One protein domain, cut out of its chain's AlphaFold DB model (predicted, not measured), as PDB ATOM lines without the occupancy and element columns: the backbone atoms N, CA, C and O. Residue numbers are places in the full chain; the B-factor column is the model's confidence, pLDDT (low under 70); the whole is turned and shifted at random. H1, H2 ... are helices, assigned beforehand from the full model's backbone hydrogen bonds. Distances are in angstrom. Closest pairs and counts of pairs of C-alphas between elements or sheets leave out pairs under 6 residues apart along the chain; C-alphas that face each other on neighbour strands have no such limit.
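AT A GLANCE: This is residues 76 to 164 of the 486 residues of an uncharacterized protein of Glaciihabitans arcticus (UniProt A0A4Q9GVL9). What shape do these atoms make? The longest helix, H6, lies along one side of a compact cluster of short helices, with the short H5 packed on it. On the other side, H2 and H3 each run beside H1, and H4 packs on H1's last residues, 86 to 87, and reaches close to H5. What is it built of and how large is it? The printed part has 89 residues with six named helices, H1 to H6 in chain order, and no named strand, so the class is all helix; it is compact, with a radius of gyration of the C-alphas of 11.9 A, and rounded, spanning 32 by 26 by 22 A.

IN THESE COORDINATES: Where is the longest helix? H6 holds residues 146 to 158 and is 18.2 A long, from C-alpha 146 at (206.903, 165.620, 161.993) to C-alpha 158 at (191.074, 168.816, 153.596). Where are the other helices? H1, residues 76 to 87, begins at C-alpha 76 at (184.403, 182.398, 167.948) and is 16.0 A long; H2, residues 94 to 104, is 15.4 A long. H3 holds residues 109 to 116, H4 residues 122 to 129 and H5 residues 137 to 141.

HOW THE PARTS SIT: What stands around H6? H6 touches H5 with residues 149 to 153 alone; their closest C-alphas are those of Arg 149 and Val 140, 6.4 A apart. H2 and H6 are near each other, while H1 and H3 are apart from H6. What touches H1? H1 and H2 form a helical hairpin, at a shallow tilt of 24 degrees, opposite ways, with closest C-alphas Phe 87 and Ala 96 at 5.4 A. H3 touches H1 at a shallow tilt of 22 degrees, the same way, with closest C-alphas Ala 76 and Pro 109 at 5.4 A. H4 touches H1 at a steep tilt of 67 degrees, only just short of about perpendicular, with closest C-alphas Phe 87 and Ala 129 at 5.1 A. What of H4 and H5, and the backbones? H4 and H5 are close but not clearly touching, with closest C-alphas Val 124 and Val 140 at 7.9 A. In H1 to H6 every O i to N i+4 pair is within hydrogen-bond range.

THE WHOLE: How far does it reach? The two C-alphas farthest apart are those of Cys 77 and Ala 138, 32.6 A. Are there cuts or long links? The printed part has no cut and no long link. Where is confidence low? The mean pLDDT of the printed part is 81.5, and residues 105 to 108, 110, 118 to 121 and 145 are under 70.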
ATOM      1  N   ALA A  76     184.596 182.344 169.399       80.12
ATOM      2  CA  ALA A  76     184.403 182.398 167.948       80.12
ATOM      3  C   ALA A  76     184.872 183.732 167.339       80.12
ATOM      4  O   ALA A  76     185.630 183.725 166.377       80.12
ATOM      5  N   CYS A  77     184.500 184.876 167.927       83.69
ATOM      6  CA  CYS A  77     184.998 186.177 167.469       83.69
ATOM      7  C   CYS A  77     186.511 186.298 167.670       83.69
ATOM      8  O   CYS A  77     187.210 186.758 166.778       83.69
ATOM      9  N   LEU A  78     187.025 185.803 168.801       85.12
ATOM     10  CA  LEU A  78     188.461 185.793 169.071       85.12
ATOM     11  C   LEU A  78     189.233 184.908 168.073       85.12
ATOM     12  O   LEU A  78     190.372 185.216 167.725       85.12
ATOM     13  N   LEU A  79     188.633 183.795 167.633       84.81
ATOM     14  CA  LEU A  79     189.171 182.948 166.570       84.81
ATOM     15  C   LEU A  79     189.139 183.677 165.225       84.81
ATOM     16  O   LEU A  79     190.167 183.686 164.561       84.81
ATOM     17  N   SER A  80     188.022 184.317 164.862       85.62
ATOM     18  CA  SER A  80     187.902 185.115 163.632       85.62
ATOM     19  C   SER A  80     189.003 186.167 163.544       85.62
ATOM     20  O   SER A  80     189.714 186.200 162.550       85.62
ATOM     21  N   ASP A  81     189.224 186.944 164.608       87.25
ATOM     22  CA  ASP A  81     190.280 187.964 164.628       87.25
ATOM     23  C   ASP A  81     191.675 187.335 164.473       87.25
ATOM     24  O   ASP A  81     192.560 187.888 163.820       87.25
ATOM     25  N   SER A  82     191.881 186.148 165.055       85.88
ATOM     26  CA  SER A  82     193.154 185.428 164.936       85.88
ATOM     27  C   SER A  82     193.360 184.853 163.525       85.88
ATOM     28  O   SER A  82     194.489 184.815 163.046       85.88
ATOM     29  N   LEU A  83     192.287 184.421 162.855       87.44
ATOM     30  CA  LEU A  83     192.310 183.963 161.463       87.44
ATOM     31  C   LEU A  83     192.562 185.129 160.505       87.44
ATOM     32  O   LEU A  83     193.416 185.010 159.633       87.44
ATOM     33  N   ASP A  84     191.886 186.263 160.712       87.81
ATOM     34  CA  ASP A  84     192.086 187.485 159.930       87.81
ATOM     35  C   ASP A  84     193.534 187.980 160.036       87.81
ATOM     36  O   ASP A  84     194.153 188.335 159.034       87.81
ATOM     37  N   ALA A  85     194.112 187.945 161.241       86.62
ATOM     38  CA  ALA A  85     195.509 188.308 161.457       86.62
ATOM     39  C   ALA A  85     196.494 187.335 160.785       86.62
ATOM     40  O   ALA A  85     197.550 187.757 160.316       86.62
ATOM     41  N   ALA A  86     196.176 186.037 160.749       83.75
ATOM     42  CA  ALA A  86     197.073 185.014 160.214       83.75
ATOM     43  C   ALA A  86     197.007 184.893 158.687       83.75
ATOM     44  O   ALA A  86     198.048 184.722 158.050       83.75
ATOM     45  N   PHE A  87     195.808 184.965 158.106       86.31
ATOM     46  CA  PHE A  87     195.551 184.618 156.704       86.31
ATOM     47  C   PHE A  87     194.969 185.769 155.876       86.31
ATOM     48  O   PHE A  87     194.781 185.612 154.674       86.31
ATOM     49  N   GLY A  88     194.689 186.914 156.500       86.00
ATOM     50  CA  GLY A  88     193.910 187.987 155.895       86.00
ATOM     51  C   GLY A  88     192.403 187.765 156.043       86.00
ATOM     52  O   GLY A  88     191.938 186.741 156.553       86.00
ATOM     53  N   GLN A  89     191.632 188.756 155.590       86.62
ATOM     54  CA  GLN A  89     190.169 188.689 155.606       86.62
ATOM     55  C   GLN A  89     189.681 187.475 154.812       86.62
ATOM     56  O   GLN A  89     190.262 187.147 153.778       86.62
ATOM     57  N   ARG A  90     188.596 186.840 155.268       83.12
ATOM     58  CA  ARG A  90     188.029 185.619 154.666       83.12
ATOM     59  C   ARG A  90     187.966 185.649 153.137       83.12
ATOM     60  O   ARG A  90     188.380 184.690 152.517       83.12
ATOM     61  N   GLU A  91     187.518 186.745 152.536       85.50
ATOM     62  CA  GLU A  91     187.311 186.854 151.080       85.50
ATOM     63  C   GLU A  91     188.538 187.380 150.312       85.50
ATOM     64  O   GLU A  91     188.467 187.618 149.109       85.50
ATOM     65  N   SER A  92     189.674 187.577 150.988       84.81
ATOM     66  CA  SER A  92     190.873 188.162 150.372       84.81
ATOM     67  C   SER A  92     191.553 187.227 149.371       84.81
ATOM     68  O   SER A  92     192.066 187.681 148.350       84.81
ATOM     69  N   THR A  93     191.561 185.922 149.649       85.44
ATOM     70  CA  THR A  93     192.151 184.892 148.787       85.44
ATOM     71  C   THR A  93     191.365 183.585 148.917       85.44
ATOM     72  O   THR A  93     190.809 183.324 149.985       85.44
ATOM     73  N   PRO A  94     191.363 182.704 147.896       85.06
ATOM     74  CA  PRO A  94     190.774 181.366 148.023       85.06
ATOM     75  C   PRO A  94     191.356 180.565 149.200       85.06
ATOM     76  O   PRO A  94     190.637 179.823 149.866       85.06
ATOM     77  N   PHE A  95     192.646 180.768 149.491       86.69
ATOM     78  CA  PHE A  95     193.343 180.189 150.640       86.69
ATOM     79  C   PHE A  95     192.728 180.650 151.969       86.69
ATOM     80  O   PHE A  95     192.435 179.828 152.840       86.69
ATOM     81  N   ALA A  96     192.506 181.961 152.119       86.31
ATOM     82  CA  ALA A  96     191.866 182.533 153.296       86.31
ATOM     83  C   ALA A  96     190.429 182.017 153.438       86.31
ATOM     84  O   ALA A  96     190.073 181.547 154.519       86.31
ATOM     85  N   THR A  97     189.639 182.008 152.359       87.75
ATOM     86  CA  THR A  97     188.253 181.517 152.388       87.75
ATOM     87  C   THR A  97     188.189 180.085 152.910       87.75
ATOM     88  O   THR A  97     187.470 179.812 153.871       87.75
ATOM     89  N   ALA A  98     188.992 179.187 152.333       86.12
ATOM     90  CA  ALA A  98     188.976 177.769 152.672       86.12
ATOM     91  C   ALA A  98     189.363 177.511 154.139       86.12
ATOM     92  O   ALA A  98     188.696 176.748 154.841       86.12
ATOM     93  N   LEU A  99     190.403 178.186 154.643       84.81
ATOM     94  CA  LEU A  99     190.817 178.032 156.040       84.81
ATOM     95  C   LEU A  99     189.806 178.631 157.019       84.81
ATOM     96  O   LEU A  99     189.520 178.013 158.046       84.81
ATOM     97  N   HIS A 100     189.253 179.807 156.721       87.00
ATOM     98  CA  HIS A 100     188.209 180.415 157.547       87.00
ATOM     99  C   HIS A 100     186.989 179.499 157.653       87.00
ATOM    100  O   HIS A 100     186.502 179.261 158.760       87.00
ATOM    101  N   ASP A 101     186.538 178.928 156.540       83.81
ATOM    102  CA  ASP A 101     185.388 178.020 156.506       83.81
ATOM    103  C   ASP A 101     185.659 176.747 157.308       83.81
ATOM    104  O   ASP A 101     184.854 176.350 158.158       83.81
ATOM    105  N   HIS A 102     186.843 176.158 157.133       81.06
ATOM    106  CA  HIS A 102     187.236 174.953 157.856       81.06
ATOM    107  C   HIS A 102     187.360 175.164 159.368       81.06
ATOM    108  O   HIS A 102     186.951 174.311 160.158       81.06
ATOM    109  N   PHE A 103     187.927 176.294 159.807       78.69
ATOM    110  CA  PHE A 103     188.071 176.587 161.234       78.69
ATOM    111  C   PHE A 103     186.753 176.992 161.892       78.69
ATOM    112  O   PHE A 103     186.503 176.566 163.023       78.69
ATOM    113  N   ASN A 104     185.897 177.743 161.198       76.81
ATOM    114  CA  ASN A 104     184.581 178.130 161.707       76.81
ATOM    115  C   ASN A 104     183.593 176.952 161.748       76.81
ATOM    116  O   ASN A 104     182.718 176.926 162.611       76.81
ATOM    117  N   GLY A 105     183.766 175.939 160.891       68.94
ATOM    118  CA  GLY A 105     183.007 174.684 160.949       68.94
ATOM    119  C   GLY A 105     183.361 173.767 162.133       68.94
ATOM    120  O   GLY A 105     182.642 172.806 162.405       68.94
ATOM    121  N   ARG A 106     184.454 174.027 162.874       63.94
ATOM    122  CA  ARG A 106     184.869 173.207 164.031       63.94
ATOM    123  C   ARG A 106     184.204 173.674 165.332       63.94
ATOM    124  O   ARG A 106     184.265 174.840 165.700       63.94
ATOM    125  N   GLN A 107     183.660 172.723 166.098       53.66
ATOM    126  CA  GLN A 107     182.841 172.985 167.296       53.66
ATOM    127  C   GLN A 107     183.571 173.627 168.500       53.66
ATOM    128  O   GLN A 107     182.895 174.170 169.373       53.66
ATOM    129  N   ASP A 108     184.913 173.604 168.585       68.38
ATOM    130  CA  ASP A 108     185.651 174.270 169.681       68.38
ATOM    131  C   ASP A 108     186.638 175.338 169.164       68.38
ATOM    132  O   ASP A 108     187.798 175.023 168.852       68.38
ATOM    133  N   PRO A 109     186.218 176.618 169.146       71.69
ATOM    134  CA  PRO A 109     187.057 177.739 168.737       71.69
ATOM    135  C   PRO A 109     188.343 177.898 169.558       71.69
ATOM    136  O   PRO A 109     189.323 178.466 169.079       71.69
ATOM    137  N   ARG A 110     188.386 177.382 170.795       69.38
ATOM    138  CA  ARG A 110     189.557 177.512 171.677       69.38
ATOM    139  C   ARG A 110     190.689 176.610 171.227       69.38
ATOM    140  O   ARG A 110     191.833 177.045 171.217       69.38
ATOM    141  N   ASN A 111     190.374 175.374 170.843       71.19
ATOM    142  CA  ASN A 111     191.372 174.434 170.336       71.19
ATOM    143  C   ASN A 111     191.906 174.895 168.978       71.19
ATOM    144  O   ASN A 111     193.110 174.828 168.749       71.19
ATOM    145  N   ALA A 112     191.026 175.411 168.115       75.06
ATOM    146  CA  ALA A 112     191.412 176.032 166.852       75.06
ATOM    147  C   ALA A 112     192.360 177.220 167.071       75.06
ATOM    148  O   ALA A 112     193.433 177.276 166.473       75.06
ATOM    149  N   ARG A 113     192.014 178.126 167.991       76.88
ATOM    150  CA  ARG A 113     192.834 179.299 168.299       76.88
ATOM    151  C   ARG A 113     194.148 178.940 168.993       76.88
ATOM    152  O   ARG A 113     195.186 179.468 168.623       76.88
ATOM    153  N   ALA A 114     194.127 178.051 169.983       75.31
ATOM    154  CA  ALA A 114     195.335 177.589 170.669       75.31
ATOM    155  C   ALA A 114     196.291 176.872 169.710       75.31
ATOM    156  O   ALA A 114     197.503 176.989 169.853       75.31
ATOM    157  N   TRP A 115     195.746 176.158 168.721       75.38
ATOM    158  CA  TRP A 115     196.533 175.626 167.622       75.38
ATOM    159  C   TRP A 115     197.136 176.765 166.797       75.38
ATOM    160  O   TRP A 115     198.352 176.839 166.710       75.38
ATOM    161  N   LEU A 116     196.328 177.691 166.278       75.44
ATOM    162  CA  LEU A 116     196.796 178.782 165.413       75.44
ATOM    163  C   LEU A 116     197.864 179.674 166.072       75.44
ATOM    164  O   LEU A 116     198.782 180.130 165.400       75.44
ATOM    165  N   LEU A 117     197.772 179.884 167.386       71.50
ATOM    166  CA  LEU A 117     198.742 180.653 168.172       71.50
ATOM    167  C   LEU A 117     199.966 179.838 168.626       71.50
ATOM    168  O   LEU A 117     200.829 180.379 169.309       71.50
ATOM    169  N   GLY A 118     200.033 178.544 168.310       68.81
ATOM    170  CA  GLY A 118     201.159 177.689 168.671       68.81
ATOM    171  C   GLY A 118     202.416 177.996 167.852       68.81
ATOM    172  O   GLY A 118     202.350 178.245 166.649       68.81
ATOM    173  N   ASP A 119     203.581 177.922 168.497       61.97
ATOM    174  CA  ASP A 119     204.850 178.334 167.890       61.97
ATOM    175  C   ASP A 119     205.253 177.483 166.666       61.97
ATOM    176  O   ASP A 119     205.327 176.249 166.737       61.97
ATOM    177  N   GLY A 120     205.589 178.159 165.559       62.62
ATOM    178  CA  GLY A 120     206.474 177.652 164.497       62.62
ATOM    179  C   GLY A 120     205.864 177.323 163.125       62.62
ATOM    180  O   GLY A 120     206.628 177.103 162.194       62.62
ATOM    181  N   PHE A 121     204.536 177.283 162.961       68.06
ATOM    182  CA  PHE A 121     203.901 176.976 161.658       68.06
ATOM    183  C   PHE A 121     202.903 178.036 161.181       68.06
ATOM    184  O   PHE A 121     202.593 178.087 159.991       68.06
ATOM    185  N   SER A 122     202.408 178.882 162.088       71.38
ATOM    186  CA  SER A 122     201.547 180.013 161.742       71.38
ATOM    187  C   SER A 122     202.257 180.978 160.799       71.38
ATOM    188  O   SER A 122     201.621 181.484 159.886       71.38
ATOM    189  N   SER A 123     203.576 181.151 160.947       80.31
ATOM    190  CA  SER A 123     204.393 181.945 160.027       80.31
ATOM    191  C   SER A 123     204.396 181.371 158.614       80.31
ATOM    192  O   SER A 123     204.085 182.100 157.687       80.31
ATOM    193  N   VAL A 124     204.647 180.068 158.442       83.69
ATOM    194  CA  VAL A 124     204.667 179.429 157.110       83.69
ATOM    195  C   VAL A 124     203.293 179.496 156.448       83.69
ATOM    196  O   VAL A 124     203.191 179.861 155.283       83.69
ATOM    197  N   LEU A 125     202.222 179.201 157.189       84.06
ATOM    198  CA  LEU A 125     200.863 179.310 156.653       84.06
ATOM    199  C   LEU A 125     200.465 180.754 156.341       84.06
ATOM    200  O   LEU A 125     199.778 180.995 155.354       84.06
ATOM    201  N   SER A 126     200.902 181.709 157.160       85.31
ATOM    202  CA  SER A 126     200.696 183.134 156.916       85.31
ATOM    203  C   SER A 126     201.466 183.594 155.680       85.31
ATOM    204  O   SER A 126     200.917 184.277 154.824       85.31
ATOM    205  N   ASP A 127     202.714 183.158 155.526       88.25
ATOM    206  CA  ASP A 127     203.535 183.440 154.354       88.25
ATOM    207  C   ASP A 127     202.920 182.852 153.079       88.25
ATOM    208  O   ASP A 127     202.932 183.516 152.046       88.25
ATOM    209  N   MET A 128     202.325 181.659 153.148       89.19
ATOM    210  CA  MET A 128     201.547 181.085 152.044       89.19
ATOM    211  C   MET A 128     200.279 181.906 151.755       89.19
ATOM    212  O   MET A 128     200.014 182.228 150.599       89.19
ATOM    213  N   ALA A 129     199.528 182.305 152.787       87.31
ATOM    214  CA  ALA A 129     198.307 183.102 152.642       87.31
ATOM    215  C   ALA A 129     198.566 184.475 152.004       87.31
ATOM    216  O   ALA A 129     197.806 184.924 151.149       87.31
ATOM    217  N   PHE A 130     199.664 185.128 152.394       87.06
ATOM    218  CA  PHE A 130     200.086 186.425 151.868       87.06
ATOM    219  C   PHE A 130     200.922 186.321 150.580       87.06
ATOM    220  O   PHE A 130     201.442 187.334 150.113       87.06
ATOM    221  N   GLY A 131     201.082 185.122 150.006       86.25
ATOM    222  CA  GLY A 131     201.809 184.905 148.750       86.25
ATOM    223  C   GLY A 131     203.327 185.108 148.832       86.25
ATOM    224  O   GLY A 131     203.980 185.264 147.802       86.25
ATOM    225  N   ARG A 132     203.907 185.115 150.039       89.69
ATOM    226  CA  ARG A 132     205.363 185.164 150.271       89.69
ATOM    227  C   ARG A 132     206.039 183.814 150.025       89.69
ATOM    228  O   ARG A 132     207.216 183.785 149.676       89.69
ATOM    229  N   LEU A 133     205.307 182.712 150.198       90.50
ATOM    230  CA  LEU A 133     205.750 181.351 149.885       90.50
ATOM    231  C   LEU A 133     204.774 180.672 148.914       90.50
ATOM    232  O   LEU A 133     203.572 180.947 148.975       90.50
ATOM    233  N   PRO A 134     205.258 179.779 148.031       90.88
ATOM    234  CA  PRO A 134     204.385 179.041 147.132       90.88
ATOM    235  C   PRO A 134     203.487 178.060 147.899       90.88
ATOM    236  O   PRO A 134     203.857 177.495 148.928       90.88
ATOM    237  N   VAL A 135     202.280 177.838 147.376       89.56
ATOM    238  CA  VAL A 135     201.326 176.875 147.939       89.56
ATOM    239  C   VAL A 135     201.593 175.496 147.343       89.56
ATOM    240  O   VAL A 135     200.932 175.067 146.402       89.56
ATOM    241  N   ASP A 136     202.605 174.808 147.868       90.81
ATOM    242  CA  ASP A 136     202.973 173.467 147.419       90.81
ATOM    243  C   ASP A 136     203.368 172.528 148.569       90.81
ATOM    244  O   ASP A 136     203.527 172.907 149.736       90.81
ATOM    245  N   HIS A 137     203.511 171.244 148.231       89.19
ATOM    246  CA  HIS A 137     203.868 170.223 149.208       89.19
ATOM    247  C   HIS A 137     205.292 170.401 149.758       89.19
ATOM    248  O   HIS A 137     205.512 170.022 150.911       89.19
ATOM    249  N   ALA A 138     206.206 170.999 148.985       88.19
ATOM    250  CA  ALA A 138     207.604 171.230 149.356       88.19
ATOM    251  C   ALA A 138     207.754 172.343 150.406       88.19
ATOM    252  O   ALA A 138     208.538 172.225 151.347       88.19
ATOM    253  N   THR A 139     206.938 173.389 150.320       89.75
ATOM    254  CA  THR A 139     206.869 174.463 151.317       89.75
ATOM    255  C   THR A 139     206.422 173.909 152.661       89.75
ATOM    256  O   THR A 139     207.025 174.202 153.694       89.75
ATOM    257  N   VAL A 140     205.442 173.003 152.658       88.25
ATOM    258  CA  VAL A 140     205.022 172.287 153.871       88.25
ATOM    259  C   VAL A 140     206.138 171.377 154.411       88.25
ATOM    260  O   VAL A 140     206.224 171.178 155.623       88.25
ATOM    261  N   ASP A 141     207.037 170.865 153.562       86.75
ATOM    262  CA  ASP A 141     208.175 170.043 154.003       86.75
ATOM    263  C   ASP A 141     209.199 170.798 154.846       86.75
ATOM    264  O   ASP A 141     209.797 170.196 155.744       86.75
ATOM    265  N   SER A 142     209.311 172.111 154.629       85.12
ATOM    266  CA  SER A 142     210.182 172.999 155.404       85.12
ATOM    267  C   SER A 142     209.743 173.187 156.864       85.12
ATOM    268  O   SER A 142     210.547 173.607 157.697       85.12
ATOM    269  N   ILE A 143     208.490 172.849 157.204       82.31
ATOM    270  CA  ILE A 143     207.953 173.030 158.557       82.31
ATOM    271  C   ILE A 143     208.657 172.070 159.535       82.31
ATOM    272  O   ILE A 143     208.574 170.845 159.367       82.31
ATOM    273  N   PRO A 144     209.290 172.581 160.609       73.38
ATOM    274  CA  PRO A 144     209.952 171.741 161.595       73.38
ATOM    275  C   PRO A 144     208.939 170.942 162.431       73.38
ATOM    276  O   PRO A 144     207.931 171.455 162.919       73.38
ATOM    277  N   GLY A 145     209.250 169.664 162.662       69.62
ATOM    278  CA  GLY A 145     208.473 168.773 163.527       69.62
ATOM    279  C   GLY A 145     207.447 167.913 162.780       69.62
ATOM    280  O   GLY A 145     206.422 168.390 162.297       69.62
ATOM    281  N   GLY A 146     207.681 166.594 162.773       75.38
ATOM    282  CA  GLY A 146     206.903 165.620 161.993       75.38
ATOM    283  C   GLY A 146     205.379 165.651 162.211       75.38
ATOM    284  O   GLY A 146     204.649 165.792 161.231       75.38
ATOM    285  N   PRO A 147     204.858 165.566 163.455       71.12
ATOM    286  CA  PRO A 147     203.410 165.548 163.690       71.12
ATOM    287  C   PRO A 147     202.702 166.849 163.296       71.12
ATOM    288  O   PRO A 147     201.550 166.815 162.865       71.12
ATOM    289  N   ARG A 148     203.379 167.995 163.453       73.56
ATOM    290  CA  ARG A 148     202.821 169.315 163.125       73.56
ATOM    291  C   ARG A 148     202.783 169.523 161.617       73.56
ATOM    292  O   ARG A 148     201.715 169.821 161.093       73.56
ATOM    293  N   ARG A 149     203.897 169.260 160.925       83.06
ATOM    294  CA  ARG A 149     203.969 169.241 159.457       83.06
ATOM    295  C   ARG A 149     202.870 168.370 158.848       83.06
ATOM    296  O   ARG A 149     202.173 168.791 157.931       83.06
ATOM    297  N   GLN A 150     202.680 167.171 159.395       78.50
ATOM    298  CA  GLN A 150     201.637 166.257 158.944       78.50
ATOM    299  C   GLN A 150     200.229 166.831 159.129       78.50
ATOM    300  O   GLN A 150     199.427 166.770 158.204       78.50
ATOM    301  N   PHE A 151     199.933 167.400 160.300       77.69
ATOM    302  CA  PHE A 151     198.638 168.028 160.538       77.69
ATOM    303  C   PHE A 151     198.373 169.175 159.558       77.69
ATOM    304  O   PHE A 151     197.271 169.275 159.036       77.69
ATOM    305  N   VAL A 152     199.374 170.024 159.303       82.75
ATOM    306  CA  VAL A 152     199.259 171.140 158.353       82.75
ATOM    307  C   VAL A 152     198.983 170.627 156.940       82.75
ATOM    308  O   VAL A 152     198.088 171.132 156.274       82.75
ATOM    309  N   ARG A 153     199.692 169.585 156.499       86.75
ATOM    310  CA  ARG A 153     199.453 168.962 155.192       86.75
ATOM    311  C   ARG A 153     198.035 168.402 155.076       86.75
ATOM    312  O   ARG A 153     197.352 168.687 154.103       86.75
ATOM    313  N   GLU A 154     197.598 167.634 156.075       82.31
ATOM    314  CA  GLU A 154     196.239 167.077 156.136       82.31
ATOM    315  C   GLU A 154     195.184 168.187 156.105       82.31
ATOM    316  O   GLU A 154     194.218 168.075 155.368       82.31
ATOM    317  N   LEU A 155     195.398 169.271 156.855       82.94
ATOM    318  CA  LEU A 155     194.522 170.440 156.875       82.94
ATOM    319  C   LEU A 155     194.402 171.085 155.488       82.94
ATOM    320  O   LEU A 155     193.293 171.345 155.043       82.94
ATOM    321  N   LEU A 156     195.523 171.346 154.816       87.12
ATOM    322  CA  LEU A 156     195.523 172.009 153.509       87.12
ATOM    323  C   LEU A 156     194.926 171.131 152.400       87.12
ATOM    324  O   LEU A 156     194.300 171.663 151.492       87.12
ATOM    325  N   ILE A 157     195.083 169.805 152.486       87.00
ATOM    326  CA  ILE A 157     194.397 168.860 151.591       87.00
ATOM    327  C   ILE A 157     192.892 168.823 151.903       87.00
ATOM    328  O   ILE A 157     192.091 168.872 150.983       87.00
ATOM    329  N   GLU A 158     192.493 168.776 153.182       83.25
ATOM    330  CA  GLU A 158     191.074 168.816 153.596       83.25
ATOM    331  C   GLU A 158     190.364 170.106 153.151       83.25
ATOM    332  O   GLU A 158     189.155 170.091 152.948       83.25
ATOM    333  N   CYS A 159     191.106 171.208 153.014       83.38
ATOM    334  CA  CYS A 159     190.598 172.499 152.545       83.38
ATOM    335  C   CYS A 159     190.680 172.671 151.014       83.38
ATOM    336  O   CYS A 159     190.472 173.783 150.537       83.38
ATOM    337  N   ASP A 160     191.065 171.633 150.258       83.81
ATOM    338  CA  ASP A 160     191.301 171.677 148.802       83.81
ATOM    339  C   ASP A 160     192.328 172.739 148.346       83.81
ATOM    340  O   ASP A 160     192.371 173.152 147.187       83.81
ATOM    341  N   VAL A 161     193.206 173.173 149.255       89.06
ATOM    342  CA  VAL A 161     194.284 174.135 148.975       89.06
ATOM    343  C   VAL A 161     195.501 173.441 148.361       89.06
ATOM    344  O   VAL A 161     196.202 174.019 147.531       89.06
ATOM    345  N   LEU A 162     195.771 172.200 148.776       89.00
ATOM    346  CA  LEU A 162     196.829 171.360 148.221       89.00
ATOM    347  C   LEU A 162     196.240 170.118 147.548       89.00
ATOM    348  O   LEU A 162     195.283 169.545 148.067       89.00
ATOM    349  N   PRO A 163     196.847 169.635 146.446       86.56
ATOM    350  CA  PRO A 163     196.396 168.410 145.803       86.56
ATOM    351  C   PRO A 163     196.558 167.217 146.750       86.56
ATOM    352  O   PRO A 163     197.555 167.117 147.471       86.56
ATOM    353  N   SER A 164     195.598 166.295 146.724       86.19
ATOM    354  CA  SER A 164     195.648 165.085 147.546       86.19
ATOM    355  C   SER A 164     196.860 164.217 147.191       86.19
ATOM    356  O   SER A 164     197.127 163.957 146.018       86.19
TER     357      SER A 164